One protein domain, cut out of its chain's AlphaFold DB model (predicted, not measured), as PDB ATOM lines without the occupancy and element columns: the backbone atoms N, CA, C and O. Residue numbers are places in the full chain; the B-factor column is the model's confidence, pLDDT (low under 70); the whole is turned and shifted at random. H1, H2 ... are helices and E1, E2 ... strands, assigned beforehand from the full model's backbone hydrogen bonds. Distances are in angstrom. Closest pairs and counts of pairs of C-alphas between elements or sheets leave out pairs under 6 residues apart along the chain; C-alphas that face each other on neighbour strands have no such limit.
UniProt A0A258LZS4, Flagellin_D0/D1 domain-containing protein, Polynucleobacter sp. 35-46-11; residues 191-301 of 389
ATOM      1  N   ALA A 191      35.185 -41.348  28.052       39.84
ATOM      2  CA  ALA A 191      36.629 -41.304  27.831       39.84
ATOM      3  C   ALA A 191      37.259 -42.708  27.927       39.84
ATOM      4  O   ALA A 191      37.385 -43.274  29.013       39.84
ATOM      5  N   ALA A 192      37.702 -43.262  26.796       36.38
ATOM      6  CA  ALA A 192      38.505 -44.482  26.771       36.38
ATOM      7  C   ALA A 192      39.932 -44.181  27.268       36.38
ATOM      8  O   ALA A 192      40.653 -43.379  26.674       36.38
ATOM      9  N   ASN A 193      40.355 -44.815  28.368       43.31
ATOM     10  CA  ASN A 193      41.669 -44.582  28.969       43.31
ATOM     11  C   ASN A 193      42.710 -45.573  28.417       43.31
ATOM     12  O   ASN A 193      42.843 -46.698  28.905       43.31
ATOM     13  N   PHE A 194      43.461 -45.162  27.394       47.84
ATOM     14  CA  PHE A 194      44.549 -45.963  26.829       47.84
ATOM     15  C   PHE A 194      45.854 -45.696  27.593       47.84
ATOM     16  O   PHE A 194      46.449 -44.623  27.499       47.84
ATOM     17  N   ALA A 195      46.309 -46.670  28.385       39.50
ATOM     18  CA  ALA A 195      47.540 -46.545  29.158       39.50
ATOM     19  C   ALA A 195      48.779 -46.505  28.238       39.50
ATOM     20  O   ALA A 195      49.109 -47.491  27.583       39.50
ATOM     21  N   SER A 196      49.494 -45.375  28.268       43.59
ATOM     22  CA  SER A 196      50.797 -45.090  27.640       43.59
ATOM     23  C   SER A 196      50.871 -45.155  26.101       43.59
ATOM     24  O   SER A 196      50.660 -46.182  25.454       43.59
ATOM     25  N   THR A 197      51.299 -44.023  25.530       50.72
ATOM     26  CA  THR A 197      51.373 -43.684  24.097       50.72
ATOM     27  C   THR A 197      49.994 -43.385  23.489       50.72
ATOM     28  O   THR A 197      49.015 -44.072  23.769       50.72
ATOM     29  N   GLU A 198      49.898 -42.295  22.726       67.81
ATOM     30  CA  GLU A 198      48.634 -41.657  22.331       67.81
ATOM     31  C   GLU A 198      47.837 -42.545  21.367       67.81
ATOM     32  O   GLU A 198      48.234 -42.751  20.216       67.81
ATOM     33  N   THR A 199      46.735 -43.110  21.860       62.84
ATOM     34  CA  THR A 199      45.660 -43.640  21.022       62.84
ATOM     35  C   THR A 199      44.493 -42.674  21.106       62.84
ATOM     36  O   THR A 199      43.932 -42.478  22.184       62.84
ATOM     37  N   THR A 200      44.141 -42.058  19.985       73.94
ATOM     38  CA  THR A 200      42.950 -41.220  19.863       73.94
ATOM     39  C   THR A 200      41.828 -42.026  19.220       73.94
ATOM     40  O   THR A 200      42.067 -42.899  18.381       73.94
ATOM     41  N   LEU A 201      40.601 -41.746  19.647       77.88
ATOM     42  CA  LEU A 201      39.371 -42.293  19.091       77.88
ATOM     43  C   LEU A 201      38.487 -41.111  18.706       77.88
ATOM     44  O   LEU A 201      38.191 -40.266  19.548       77.88
ATOM     45  N   SER A 202      38.053 -41.064  17.455       76.56
ATOM     46  CA  SER A 202      37.014 -40.146  17.002       76.56
ATOM     47  C   SER A 202      35.904 -40.912  16.300       76.56
ATOM     48  O   SER A 202      36.110 -41.998  15.755       76.56
ATOM     49  N   ILE A 203      34.703 -40.349  16.331       78.88
ATOM     50  CA  ILE A 203      33.526 -40.921  15.684       78.88
ATOM     51  C   ILE A 203      33.185 -40.038  14.495       78.88
ATOM     52  O   ILE A 203      33.179 -38.814  14.604       78.88
ATOM     53  N   SER A 204      32.878 -40.657  13.366       78.06
ATOM     54  CA  SER A 204      32.284 -39.970  12.224       78.06
ATOM     55  C   SER A 204      30.998 -40.673  11.821       78.06
ATOM     56  O   SER A 204      30.959 -41.905  11.772       78.06
ATOM     57  N   LEU A 205      29.971 -39.888  11.519       77.56
ATOM     58  CA  LEU A 205      28.653 -40.358  11.107       77.56
ATOM     59  C   LEU A 205      28.439 -40.062   9.617       77.56
ATOM     60  O   LEU A 205      28.925 -39.051   9.110       77.56
ATOM     61  N   ASP A 206      27.709 -40.926   8.917       74.69
ATOM     62  CA  ASP A 206      27.292 -40.682   7.536       74.69
ATOM     63  C   ASP A 206      26.126 -39.671   7.499       74.69
ATOM     64  O   ASP A 206      25.032 -39.993   7.980       74.69
ATOM     65  N   PRO A 207      26.305 -38.478   6.891       68.44
ATOM     66  CA  PRO A 207      25.261 -37.452   6.798       68.44
ATOM     67  C   PRO A 207      23.965 -37.950   6.146       68.44
ATOM     68  O   PRO A 207      22.891 -37.456   6.479       68.44
ATOM     69  N   ASN A 208      24.027 -38.950   5.264       66.94
ATOM     70  CA  ASN A 208      22.852 -39.475   4.562       66.94
ATOM     71  C   ASN A 208      22.019 -40.446   5.411       66.94
ATOM     72  O   ASN A 208      20.890 -40.788   5.048       66.94
ATOM     73  N   LEU A 209      22.581 -40.939   6.518       70.25
ATOM     74  CA  LEU A 209      21.929 -41.899   7.408       70.25
ATOM     75  C   LEU A 209      21.515 -41.276   8.744       70.25
ATOM     76  O   LEU A 209      20.783 -41.927   9.485       70.25
ATOM     77  N   LEU A 210      21.882 -40.013   9.004       66.38
ATOM     78  CA  LEU A 210      21.638 -39.296  10.262       66.38
ATOM     79  C   LEU A 210      20.174 -39.315  10.735       66.38
ATOM     80  O   LEU A 210      19.932 -39.397  11.932       66.38
ATOM     81  N   ALA A 211      19.197 -39.295   9.821       63.75
ATOM     82  CA  ALA A 211      17.768 -39.352  10.165       63.75
ATOM     83  C   ALA A 211      17.281 -40.758  10.586       63.75
ATOM     84  O   ALA A 211      16.207 -40.905  11.167       63.75
ATOM     85  N   LYS A 212      18.057 -41.807  10.282       70.69
ATOM     86  CA  LYS A 212      17.690 -43.229  10.461       70.69
ATOM     87  C   LYS A 212      18.375 -43.897  11.653       70.69
ATOM     88  O   LYS A 212      18.023 -45.030  11.988       70.69
ATOM     89  N   ILE A 213      19.372 -43.223  12.219       73.12
ATOM     90  CA  ILE A 213      20.270 -43.700  13.271       73.12
ATOM     91  C   ILE A 213      20.178 -42.940  14.615       73.12
ATOM     92  O   ILE A 213      21.033 -43.191  15.453       73.12
ATOM     93  N   PRO A 214      19.232 -42.013  14.899       72.75
ATOM     94  CA  PRO A 214      19.126 -41.484  16.259       72.75
ATOM     95  C   PRO A 214      18.832 -42.606  17.261       72.75
ATOM     96  O   PRO A 214      18.015 -43.486  16.964       72.75
ATOM     97  N   GLY A 215      19.477 -42.562  18.428       72.31
ATOM     98  CA  GLY A 215      19.314 -43.546  19.501       72.31
ATOM     99  C   GLY A 215      20.624 -43.939  20.187       72.31
ATOM    100  O   GLY A 215      21.691 -43.401  19.883       72.31
ATOM    101  N   ASP A 216      20.516 -44.895  21.109       78.94
ATOM    102  CA  ASP A 216      21.647 -45.435  21.863       78.94
ATOM    103  C   ASP A 216      22.239 -46.676  21.185       78.94
ATOM    104  O   ASP A 216      21.529 -47.573  20.712       78.94
ATOM    105  N   TYR A 217      23.566 -46.723  21.164       84.06
ATOM    106  CA  TYR A 217      24.364 -47.774  20.560       84.06
ATOM    107  C   TYR A 217      25.329 -48.372  21.577       84.06
ATOM    108  O   TYR A 217      26.223 -47.694  22.078       84.06
ATOM    109  N   THR A 218      25.210 -49.674  21.817       88.00
ATOM    110  CA  THR A 218      26.061 -50.391  22.767       88.00
ATOM    111  C   THR A 218      27.204 -51.100  22.060       88.00
ATOM    112  O   THR A 218      26.994 -51.905  21.144       88.00
ATOM    113  N   PHE A 219      28.424 -50.858  22.539       89.50
ATOM    114  CA  PHE A 219      29.617 -51.591  22.131       89.50
ATOM    115  C   PHE A 219      29.867 -52.779  23.060       89.50
ATOM    116  O   PHE A 219      30.006 -52.634  24.269       89.50
ATOM    117  N   THR A 220      30.013 -53.970  22.486       92.00
ATOM    118  CA  THR A 220      30.451 -55.177  23.203       92.00
ATOM    119  C   THR A 220      31.689 -55.753  22.530       92.00
ATOM    120  O   THR A 220      31.810 -55.722  21.307       92.00
ATOM    121  N   SER A 221      32.635 -56.273  23.311       91.50
ATOM    122  CA  SER A 221      33.864 -56.870  22.785       91.50
ATOM    123  C   SER A 221      33.953 -58.360  23.108       91.50
ATOM    124  O   SER A 221      33.553 -58.819  24.177       91.50
ATOM    125  N   ASN A 222      34.487 -59.134  22.164       95.38
ATOM    126  CA  ASN A 222      34.861 -60.533  22.355       95.38
ATOM    127  C   ASN A 222      36.221 -60.779  21.690       95.38
ATOM    128  O   ASN A 222      36.318 -60.985  20.477       95.38
ATOM    129  N   GLY A 223      37.292 -60.691  22.480       94.00
ATOM    130  CA  GLY A 223      38.647 -60.627  21.940       94.00
ATOM    131  C   GLY A 223      38.820 -59.374  21.082       94.00
ATOM    132  O   GLY A 223      38.459 -58.284  21.507       94.00
ATOM    133  N   ALA A 224      39.368 -59.526  19.875       91.88
ATOM    134  CA  ALA A 224      39.545 -58.427  18.923       91.88
ATOM    135  C   ALA A 224      38.255 -58.030  18.182       91.88
ATOM    136  O   ALA A 224      38.258 -57.065  17.425       91.88
ATOM    137  N   ASN A 225      37.154 -58.762  18.358       95.69
ATOM    138  CA  ASN A 225      35.897 -58.443  17.693       95.69
ATOM    139  C   ASN A 225      35.112 -57.424  18.519       95.69
ATOM    140  O   ASN A 225      34.753 -57.706  19.662       95.69
ATOM    141  N   LEU A 226      34.825 -56.272  17.922       93.88
ATOM    142  CA  LEU A 226      33.976 -55.228  18.475       93.88
ATOM    143  C   LEU A 226      32.611 -55.283  17.784       93.88
ATOM    144  O   LEU A 226      32.518 -55.196  16.563       93.88
ATOM    145  N   THR A 227      31.552 -55.444  18.566       95.19
ATOM    146  CA  THR A 227      30.173 -55.535  18.086       95.19
ATOM    147  C   THR A 227      29.396 -54.309  18.527       95.19
ATOM    148  O   THR A 227      29.306 -54.040  19.723       95.19
ATOM    149  N   LEU A 228      28.822 -53.598  17.562       94.38
ATOM    150  CA  LEU A 228      27.903 -52.493  17.783       94.38
ATOM    151  C   LEU A 228      26.471 -52.997  17.661       94.38
ATOM    152  O   LEU A 228      26.110 -53.578  16.637       94.38
ATOM    153  N   THR A 229      25.664 -52.780  18.693       91.19
ATOM    154  CA  THR A 229      24.236 -53.112  18.698       91.19
ATOM    155  C   THR A 229      23.431 -51.845  18.919       91.19
ATOM    156  O   THR A 229      23.777 -51.038  19.773       91.19
ATOM    157  N   GLY A 230      22.361 -51.671  18.155       87.62
ATOM    158  CA  GLY A 230      21.466 -50.530  18.290       87.62
ATOM    159  C   GLY A 230      20.294 -50.647  17.333       87.62
ATOM    160  O   GLY A 230      20.088 -51.685  16.700       87.62
ATOM    161  N   THR A 231      19.512 -49.583  17.210       78.56
ATOM    162  CA  THR A 231      18.408 -49.541  16.246       78.56
ATOM    163  C   THR A 231      18.840 -48.886  14.941       78.56
ATOM    164  O   THR A 231      19.525 -47.866  14.949       78.56
ATOM    165  N   PHE A 232      18.414 -49.450  13.815       83.38
ATOM    166  CA  PHE A 232      18.496 -48.814  12.506       83.38
ATOM    167  C   PHE A 232      17.136 -48.921  11.827       83.38
ATOM    168  O   PHE A 232      16.599 -50.024  11.692       83.38
ATOM    169  N   ASN A 233      16.572 -47.787  11.401       74.25
ATOM    170  CA  ASN A 233      15.259 -47.749  10.748       74.25
ATOM    171  C   ASN A 233      14.160 -48.443  11.594       74.25
ATOM    172  O   ASN A 233      13.351 -49.213  11.070       74.25
ATOM    173  N   GLY A 234      14.186 -48.229  12.915       71.06
ATOM    174  CA  GLY A 234      13.219 -48.790  13.863       71.06
ATOM    175  C   GLY A 234      13.403 -50.269  14.209       71.06
ATOM    176  O   GLY A 234      12.591 -50.827  14.943       71.06
ATOM    177  N   LEU A 235      14.439 -50.928  13.684       77.69
ATOM    178  CA  LEU A 235      14.710 -52.346  13.910       77.69
ATOM    179  C   LEU A 235      16.000 -52.514  14.708       77.69
ATOM    180  O   LEU A 235      17.006 -51.877  14.399       77.69
ATOM    181  N   ALA A 236      15.984 -53.395  15.707       86.19
ATOM    182  CA  ALA A 236      17.197 -53.792  16.412       86.19
ATOM    183  C   ALA A 236      18.132 -54.535  15.449       86.19
ATOM    184  O   ALA A 236      17.735 -55.518  14.824       86.19
ATOM    185  N   GLN A 237      19.363 -54.056  15.336       90.62
ATOM    186  CA  GLN A 237      20.395 -54.572  14.449       90.62
ATOM    187  C   GLN A 237      21.709 -54.697  15.222       90.62
ATOM    188  O   GLN A 237      21.904 -54.084  16.275       90.62
ATOM    189  N   SER A 238      22.636 -55.490  14.690       93.81
ATOM    190  CA  SER A 238      23.972 -55.643  15.256       93.81
ATOM    191  C   SER A 238      24.997 -55.854  14.145       93.81
ATOM    192  O   SER A 238      24.704 -56.522  13.152       93.81
ATOM    193  N   GLN A 239      26.191 -55.287  14.302       95.62
ATOM    194  CA  GLN A 239      27.301 -55.451  13.367       95.62
ATOM    195  C   GLN A 239      28.607 -55.654  14.132       95.62
ATOM    196  O   GLN A 239      28.935 -54.883  15.030       95.62
ATOM    197  N   THR A 240      29.377 -56.668  13.739       95.62
ATOM    198  CA  THR A 240      30.694 -56.964  14.311       95.62
ATOM    199  C   THR A 240      31.802 -56.579  13.336       95.62
ATOM    200  O   THR A 240      31.753 -56.939  12.162       95.62
ATOM    201  N   VAL A 241      32.826 -55.894  13.843       96.38
ATOM    202  CA  VAL A 241      34.052 -55.529  13.126       96.38
ATOM    203  C   VAL A 241      35.252 -56.018  13.933       96.38
ATOM    204  O   VAL A 241      35.266 -55.934  15.161       96.38
ATOM    205  N   THR A 242      36.275 -56.541  13.262       95.31
ATOM    206  CA  THR A 242      37.520 -56.952  13.924       95.31
ATOM    207  C   THR A 242      38.485 -55.775  14.018       95.31
ATOM    208  O   THR A 242      38.827 -55.152  13.015       95.31
ATOM    209  N   VAL A 243      38.951 -55.503  15.231       91.06
ATOM    210  CA  VAL A 243      39.952 -54.490  15.557       91.06
ATOM    211  C   VAL A 243      41.339 -55.092  15.356       91.06
ATOM    212  O   VAL A 243      41.682 -56.092  15.988       91.06
ATOM    213  N   ALA A 244      42.147 -54.522  14.465       91.75
ATOM    214  CA  ALA A 244      43.522 -54.989  14.272       91.75
ATOM    215  C   ALA A 244      44.463 -54.438  15.354       91.75
ATOM    216  O   ALA A 244      44.226 -53.371  15.917       91.75
ATOM    217  N   ASP A 245      45.557 -55.156  15.601       85.88
ATOM    218  CA  ASP A 245      46.621 -54.709  16.497       85.88
ATOM    219  C   ASP A 245      47.282 -53.420  15.974       85.88
ATOM    220  O   ASP A 245      47.576 -53.306  14.782       85.88
ATOM    221  N   ALA A 246      47.610 -52.489  16.871       84.31
ATOM    222  CA  ALA A 246      48.487 -51.365  16.556       84.31
ATOM    223  C   ALA A 246      49.940 -51.773  16.835       84.31
ATOM    224  O   ALA A 246      50.342 -51.948  17.991       84.31
ATOM    225  N   THR A 247      50.727 -51.957  15.771       80.44
ATOM    226  CA  THR A 247      52.111 -52.447  15.842       80.44
ATOM    227  C   THR A 247      53.124 -51.345  15.558       80.44
ATOM    228  O   THR A 247      52.967 -50.549  14.627       80.44
ATOM    229  N   ALA A 248      54.204 -51.325  16.339       75.12
ATOM    230  CA  ALA A 248      55.370 -50.498  16.065       75.12
ATOM    231  C   ALA A 248      56.177 -50.980  14.842       75.12
ATOM    232  O   ALA A 248      55.843 -51.972  14.196       75.12
ATOM    233  N   ASN A 249      57.259 -50.263  14.519       67.69
ATOM    234  CA  ASN A 249      58.281 -50.754  13.594       67.69
ATOM    235  C   ASN A 249      59.112 -51.872  14.243       67.69
ATOM    236  O   ASN A 249      59.512 -51.758  15.407       67.69
ATOM    237  N   ASP A 250      59.425 -52.907  13.461       57.31
ATOM    238  CA  ASP A 250      60.310 -54.001  13.859       57.31
ATOM    239  C   ASP A 250      61.768 -53.510  13.885       57.31
ATOM    240  O   ASP A 250      62.495 -53.598  12.902       57.31
ATOM    241  N   VAL A 251      62.181 -52.991  15.046       54.03
ATOM    242  CA  VAL A 251      63.566 -52.672  15.445       54.03
ATOM    243  C   VAL A 251      64.215 -51.476  14.710       54.03
ATOM    244  O   VAL A 251      64.479 -51.496  13.515       54.03
ATOM    245  N   ALA A 252      64.554 -50.442  15.497       53.66
ATOM    246  CA  ALA A 252      65.296 -49.220  15.128       53.66
ATOM    247  C   ALA A 252      64.580 -48.177  14.234       53.66
ATOM    248  O   ALA A 252      65.210 -47.533  13.397       53.66
ATOM    249  N   GLY A 253      63.288 -47.929  14.470       54.97
ATOM    250  CA  GLY A 253      62.555 -46.788  13.903       54.97
ATOM    251  C   GLY A 253      61.930 -45.910  14.988       54.97
ATOM    252  O   GLY A 253      61.616 -46.405  16.068       54.97
ATOM    253  N   GLY A 254      61.750 -44.615  14.708       62.97
ATOM    254  CA  GLY A 254      60.968 -43.712  15.561       62.97
ATOM    255  C   GLY A 254      59.510 -44.163  15.718       62.97
ATOM    256  O   GLY A 254      59.098 -45.183  15.159       62.97
ATOM    257  N   ASN A 255      58.733 -43.409  16.494       69.25
ATOM    258  CA  ASN A 255      57.317 -43.683  16.732       69.25
ATOM    259  C   ASN A 255      56.564 -43.944  15.415       69.25
ATOM    260  O   ASN A 255      56.746 -43.219  14.438       69.25
ATOM    261  N   LYS A 256      55.707 -44.968  15.399       78.69
ATOM    262  CA  LYS A 256      54.843 -45.283  14.257       78.69
ATOM    263  C   LYS A 256      53.395 -45.022  14.626       78.69
ATOM    264  O   LYS A 256      52.896 -45.611  15.583       78.69
ATOM    265  N   THR A 257      52.726 -44.201  13.833       81.25
ATOM    266  CA  THR A 257      51.277 -44.015  13.901       81.25
ATOM    267  C   THR A 257      50.604 -45.043  13.004       81.25
ATOM    268  O   THR A 257      50.975 -45.210  11.843       81.25
ATOM    269  N   THR A 258      49.665 -45.793  13.573       80.06
ATOM    270  CA  THR A 258      48.802 -46.724  12.846       80.06
ATOM    271  C   THR A 258      47.382 -46.201  12.928       80.06
ATOM    272  O   THR A 258      46.825 -46.122  14.024       80.06
ATOM    273  N   ASP A 259      46.818 -45.880  11.769       85.62
ATOM    274  CA  ASP A 259      45.430 -45.458  11.647       85.62
ATOM    275  C   ASP A 259      44.554 -46.647  11.251       85.62
ATOM    276  O   ASP A 259      44.928 -47.484  10.423       85.62
ATOM    277  N   GLN A 260      43.379 -46.728  11.859       88.50
ATOM    278  CA  GLN A 260      42.393 -47.761  11.597       88.50
ATOM    279  C   GLN A 260      40.994 -47.168  11.655       88.50
ATOM    280  O   GLN A 260      40.634 -46.502  12.621       88.50
ATOM    281  N   THR A 261      40.179 -47.490  10.658       89.94
ATOM    282  CA  THR A 261      38.754 -47.170  10.671       89.94
ATOM    283  C   THR A 261      37.947 -48.446  10.876       89.94
ATOM    284  O   THR A 261      38.015 -49.369  10.062       89.94
ATOM    285  N   LEU A 262      37.162 -48.493  11.952       91.56
ATOM    286  CA  LEU A 262      36.156 -49.527  12.181       91.56
ATOM    287  C   LEU A 262      34.836 -49.049  11.576       91.56
ATOM    288  O   LEU A 262      34.208 -48.126  12.098       91.56
ATOM    289  N   ASN A 263      34.441 -49.657  10.459       92.25
ATOM    290  CA  ASN A 263      33.245 -49.274   9.711       92.25
ATOM    291  C   ASN A 263      32.030 -50.091  10.159       92.25
ATOM    292  O   ASN A 263      31.933 -51.284   9.870       92.25
ATOM    293  N   PHE A 264      31.076 -49.426  10.802       91.88
ATOM    294  CA  PHE A 264      29.756 -49.965  11.092       91.88
ATOM    295  C   PHE A 264      28.744 -49.467  10.049       91.88
ATOM    296  O   PHE A 264      27.800 -48.739  10.362       91.88
ATOM    297  N   ASP A 265      28.964 -49.853   8.786       87.75
ATOM    298  CA  ASP A 265      28.200 -49.390   7.615       87.75
ATOM    299  C   ASP A 265      26.684 -49.606   7.727       87.75
ATOM    300  O   ASP A 265      25.915 -48.825   7.174       87.75
ATOM    301  N   THR A 266      26.233 -50.620   8.480       87.88
ATOM    302  CA  THR A 266      24.793 -50.848   8.718       87.88
ATOM    303  C   THR A 266      24.145 -49.651   9.412       87.88
ATOM    304  O   THR A 266      22.984 -49.343   9.162       87.88
ATOM    305  N   PHE A 267      24.910 -48.962  10.257       82.75
ATOM    306  CA  PHE A 267      24.478 -47.802  11.027       82.75
ATOM    307  C   PHE A 267      25.043 -46.488  10.476       82.75
ATOM    308  O   PHE A 267      24.749 -45.432  11.018       82.75
ATOM    309  N   GLY A 268      25.887 -46.515   9.439       82.12
ATOM    310  CA  GLY A 268      26.599 -45.317   8.982       82.12
ATOM    311  C   GLY A 268      27.547 -44.723  10.030       82.12
ATOM    312  O   GLY A 268      27.834 -43.531   9.979       82.12
ATOM    313  N   ILE A 269      28.016 -45.523  10.990       84.44
ATOM    314  CA  ILE A 269      28.903 -45.083  12.077       84.44
ATOM    315  C   ILE A 269      30.314 -45.586  11.783       84.44
ATOM    316  O   ILE A 269      30.507 -46.753  11.444       84.44
ATOM    317  N   LYS A 270      31.323 -44.730  11.942       86.44
ATOM    318  CA  LYS A 270      32.731 -45.129  11.848       86.44
ATOM    319  C   LYS A 270      33.496 -44.666  13.072       86.44
ATOM    320  O   LYS A 270      33.359 -43.517  13.487       86.44
ATOM    321  N   LEU A 271      34.325 -45.552  13.613       86.94
ATOM    322  CA  LEU A 271      35.282 -45.223  14.666       86.94
ATOM    323  C   LEU A 271      36.653 -45.113  14.013       86.94
ATOM    324  O   LEU A 271      37.150 -46.091  13.456       86.94
ATOM    325  N   ASN A 272      37.250 -43.930  14.069       82.06
ATOM    326  CA  ASN A 272      38.593 -43.679  13.572       82.06
ATOM    327  C   ASN A 272      39.553 -43.705  14.753       82.06
ATOM    328  O   ASN A 272      39.429 -42.922  15.695       82.06
ATOM    329  N   LEU A 273      40.495 -44.633  14.697       83.88
ATOM    330  CA  LEU A 273      41.529 -44.810  15.690       83.88
ATOM    331  C   LEU A 273      42.858 -44.387  15.098       83.88
ATOM    332  O   LEU A 273      43.226 -44.868  14.030       83.88
ATOM    333  N   SER A 274      43.599 -43.567  15.830       82.00
ATOM    334  CA  SER A 274      44.998 -43.289  15.528       82.00
ATOM    335  C   SER A 274      45.831 -43.697  16.724       82.00
ATOM    336  O   SER A 274      45.610 -43.211  17.827       82.00
ATOM    337  N   SER A 275      46.744 -44.648  16.540       78.62
ATOM    338  CA  SER A 275      47.586 -45.174  17.615       78.62
ATOM    339  C   SER A 275      49.054 -44.985  17.290       78.62
ATOM    340  O   SER A 275      49.588 -45.647  16.402       78.62
ATOM    341  N   THR A 276      49.740 -44.147  18.062       78.25
ATOM    342  CA  THR A 276      51.189 -43.958  17.940       78.25
ATOM    343  C   THR A 276      51.909 -44.896  18.897       78.25
ATOM    344  O   THR A 276      51.650 -44.836  20.090       78.25
ATOM    345  N   ARG A 277      52.778 -45.786  18.404       76.94
ATOM    346  CA  ARG A 277      53.525 -46.777  19.205       76.94
ATOM    347  C   ARG A 277      55.034 -46.534  19.121       76.94
ATOM    348  O   ARG A 277      55.552 -46.224  18.046       76.94
ATOM    349  N   ALA A 278      55.741 -46.686  20.240       73.00
ATOM    350  CA  ALA A 278      57.207 -46.655  20.281       73.00
ATOM    351  C   ALA A 278      57.806 -47.971  19.751       73.00
ATOM    352  O   ALA A 278      57.124 -48.988  19.717       73.00
ATOM    353  N   ALA A 279      59.080 -47.973  19.344       70.88
ATOM    354  CA  ALA A 279      59.742 -49.172  18.817       70.88
ATOM    355  C   ALA A 279      59.595 -50.385  19.756       70.88
ATOM    356  O   ALA A 279      59.906 -50.296  20.942       70.88
ATOM    357  N   GLY A 280      59.148 -51.520  19.210       69.69
ATOM    358  CA  GLY A 280      58.916 -52.752  19.974       69.69
ATOM    359  C   GLY A 280      57.628 -52.786  20.808       69.69
ATOM    360  O   GLY A 280      57.350 -53.821  21.408       69.69
ATOM    361  N   ASP A 281      56.835 -51.707  20.833       76.75
ATOM    362  CA  ASP A 281      55.524 -51.681  21.488       76.75
ATOM    363  C   ASP A 281      54.422 -52.265  20.581       76.75
ATOM    364  O   ASP A 281      54.464 -52.181  19.347       76.75
ATOM    365  N   LYS A 282      53.412 -52.865  21.209       77.75
ATOM    366  CA  LYS A 282      52.246 -53.436  20.541       77.75
ATOM    367  C   LYS A 282      51.019 -53.282  21.426       77.75
ATOM    368  O   LYS A 282      50.959 -53.847  22.516       77.75
ATOM    369  N   LEU A 283      49.989 -52.629  20.895       81.62
ATOM    370  CA  LEU A 283      48.666 -52.629  21.502       81.62
ATOM    371  C   LEU A 283      47.786 -53.647  20.770       81.62
ATOM    372  O   LEU A 283      47.551 -53.528  19.568       81.62
ATOM    373  N   LEU A 284      47.341 -54.678  21.490       84.88
ATOM    374  CA  LEU A 284      46.499 -55.727  20.916       84.88
ATOM    375  C   LEU A 284      45.118 -55.169  20.555       84.88
ATOM    376  O   LEU A 284      44.514 -54.449  21.350       84.88
ATOM    377  N   GLY A 285      44.574 -55.578  19.412       84.88
ATOM    378  CA  GLY A 285      43.221 -55.238  18.979       84.88
ATOM    379  C   GLY A 285      42.164 -55.673  19.995       84.88
ATOM    380  O   GLY A 285      41.165 -54.990  20.180       84.88
ATOM    381  N   SER A 286      42.425 -56.744  20.754       83.50
ATOM    382  CA  SER A 286      41.577 -57.156  21.876       83.50
ATOM    383  C   SER A 286      41.571 -56.169  23.042       83.50
ATOM    384  O   SER A 286      40.525 -55.948  23.650       83.50
ATOM    385  N   ALA A 287      42.711 -55.546  23.348       82.56
ATOM    386  CA  ALA A 287      42.788 -54.506  24.369       82.56
ATOM    387  C   ALA A 287      42.056 -53.241  23.903       82.56
ATOM    388  O   ALA A 287      41.308 -52.651  24.677       82.56
ATOM    389  N   ILE A 288      42.205 -52.876  22.626       84.00
ATOM    390  CA  ILE A 288      41.493 -51.748  22.015       84.00
ATOM    391  C   ILE A 288      39.977 -51.984  22.056       84.00
ATOM    392  O   ILE A 288      39.243 -51.144  22.569       84.00
ATOM    393  N   ALA A 289      39.507 -53.143  21.583       83.06
ATOM    394  CA  ALA A 289      38.089 -53.494  21.590       83.06
ATOM    395  C   ALA A 289      37.502 -53.475  23.010       83.06
ATOM    396  O   ALA A 289      36.416 -52.935  23.217       83.06
ATOM    397  N   THR A 290      38.241 -54.001  23.995       80.62
ATOM    398  CA  THR A 290      37.830 -53.985  25.408       80.62
ATOM    399  C   THR A 290      37.662 -52.558  25.927       80.62
ATOM    400  O   THR A 290      36.651 -52.256  26.557       80.62
ATOM    401  N   GLN A 291      38.611 -51.667  25.626       80.62
ATOM    402  CA  GLN A 291      38.552 -50.271  26.065       80.62
ATOM    403  C   GLN A 291      37.397 -49.501  25.418       80.62
ATOM    404  O   GLN A 291      36.718 -48.751  26.109       80.62
ATOM    405  N   ILE A 292      37.118 -49.726  24.130       80.00
ATOM    406  CA  ILE A 292      35.963 -49.106  23.462       80.00
ATOM    407  C   ILE A 292      34.655 -49.596  24.089       80.00
ATOM    408  O   ILE A 292      33.795 -48.785  24.402       80.00
ATOM    409  N   SER A 293      34.509 -50.900  24.346       80.06
ATOM    410  CA  SER A 293      33.303 -51.414  25.018       80.06
ATOM    411  C   SER A 293      33.153 -50.938  26.467       80.06
ATOM    412  O   SER A 293      32.049 -50.922  26.997       80.06
ATOM    413  N   ALA A 294      34.251 -50.548  27.119       74.44
ATOM    414  CA  ALA A 294      34.233 -50.002  28.473       74.44
ATOM    415  C   ALA A 294      33.965 -48.486  28.506       74.44
ATOM    416  O   ALA A 294      33.677 -47.948  29.573       74.44
ATOM    417  N   ALA A 295      34.048 -47.805  27.357       73.25
ATOM    418  CA  ALA A 295      33.815 -46.370  27.217       73.25
ATOM    419  C   ALA A 295      32.332 -45.974  27.366       73.25
ATOM    420  O   ALA A 295      32.026 -44.791  27.488       73.25
ATOM    421  N   GLY A 296      31.425 -46.954  27.400       73.50
ATOM    422  CA  GLY A 296      29.984 -46.750  27.517       73.50
ATOM    423  C   GLY A 296      29.265 -46.783  26.171       73.50
ATOM    424  O   GLY A 296      29.854 -47.102  25.135       73.50
ATOM    425  N   ASP A 297      27.971 -46.485  26.219       76.38
ATOM    426  CA  ASP A 297      27.127 -46.418  25.031       76.38
ATOM    427  C   ASP A 297      27.401 -45.128  24.244       76.38
ATOM    428  O   ASP A 297      27.767 -44.092  24.799       76.38
ATOM    429  N   LEU A 298      27.231 -45.208  22.927       77.94
ATOM    430  CA  LEU A 298      27.220 -44.065  22.027       77.94
ATOM    431  C   LEU A 298      25.777 -43.608  21.835       77.94
ATOM    432  O   LEU A 298      24.984 -44.317  21.222       77.94
ATOM    433  N   THR A 299      25.461 -42.401  22.283       75.06
ATOM    434  CA  THR A 299      24.182 -41.753  21.974       75.06
ATOM    435  C   THR A 299      24.335 -40.882  20.730       75.06
ATOM    436  O   THR A 299      25.201 -40.003  20.670       75.06
ATOM    437  N   VAL A 300      23.494 -41.118  19.720       72.50
ATOM    438  CA  VAL A 300      23.400 -40.276  18.520       72.50
ATOM    439  C   VAL A 300      22.146 -39.411  18.616       72.50
ATOM    440  O   VAL A 300      21.024 -39.901  18.490       72.50
ATOM    441  N   ASN A 301      22.348 -38.106  18.807       63.91
ATOM    442  CA  ASN A 301      21.278 -37.111  18.839       63.91
ATOM    443  C   ASN A 301      20.886 -36.714  17.405       63.91
ATOM    444  O   ASN A 301      21.739 -36.281  16.629       63.91
TER     445      ASN A 301
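What this domain is: This is residues 191 to 301 of the 389 residues of the protein "Flagellin_D0/D1 domain-containing protein" of Polynucleobacter sp. 35-46-11 (UniProt A0A258LZS4). Look for an elongated sandwich of two sheets that are only partly face to face: the sheet E4 E3 E2 E7 makes one end of the length, the sheet E1 E6 E5 reaches on toward the other, and the short helix H1 packs on E2 and E3. The turn at Gly 234 and the loop round Ala 252 lie at opposite ends. The printed part has 111 residues, with one named helix and seven named strands in the order E1 E2 E3 E4 E5 E6 H1 E7 along the chain; the class is mostly strand, and both sheets are antiparallel. It is compact, with a radius of gyration of the C-alphas of 15.0 A, and only just elongated, spanning 52 by 26 by 21 A.

How they stand to each other: Begin with the strongly twisted sheet of E4, residues 235 to 242, E3, residues 225 to 232, E2, residues 215 to 222, and E7, residues 298 to 300, in that order. E2, E3 and E4 form a meander, each strand the antiparallel neighbour of the one before, in two hairpins. Find N 228 and O 239 at 2.8 A between E3 and E4, and N 220 and O 227 at 2.9 A between E2 and E3. The pairing is staggered: residues 215 to 217 pair with E7, where N 217 and O 298 are 2.8 A apart, and residues 218 to 222 with E3. The other sheet runs E1, residues 199 to 205, E6, residues 269 to 277, and E5, residues 256 to 264. N 202 and O 272 are 2.9 A apart between E1 and E6; N 260 and O 273 are 2.9 A apart in the hairpin E5 and E6. The facing parts of this sandwich, two sheets face to face, are 10.7 A centre to centre, with strands at 32 degrees; the closest C-alphas of E4 and E5 are those of Gln 239 and Phe 264, 6.4 A. H1, residues 285 to 294, is on the four-strand sheet, making two layers, a helix on one face of a sheet. It is over E2, at a height over the sheet of 7.2 A, slantwise to the strands at 38 degrees to E2 on the local plane. Its closest C-alpha pair with E2 is Phe 219 and Ser 293, 4.7 A. In H1 every O i to N i+4 pair is within hydrogen-bond range.

Where its parts are: Find C-alpha 199 at (45.660, -43.640, 21.022), where E1 begins and runs 20.0 A. E2 measures 23.2 A, E3 20.6 A, E4 23.3 A, E5 and E6 25.7 A each, and H1 14.1 A. E7, 6.4 A, ends at C-alpha 300, (23.400, -40.276, 18.520).

The domain as a whole: The C-alphas of Gly 234 and Ala 252, the two farthest apart, are 52.1 A apart. The printed part has no cut. The link E4 to E5 is long, and its residues 246 to 247 pair antiparallel with 282 to 283. Mean pLDDT of the printed part is 77.9; 22 residues are under 70, among them 191 to 199 and 249 to 255.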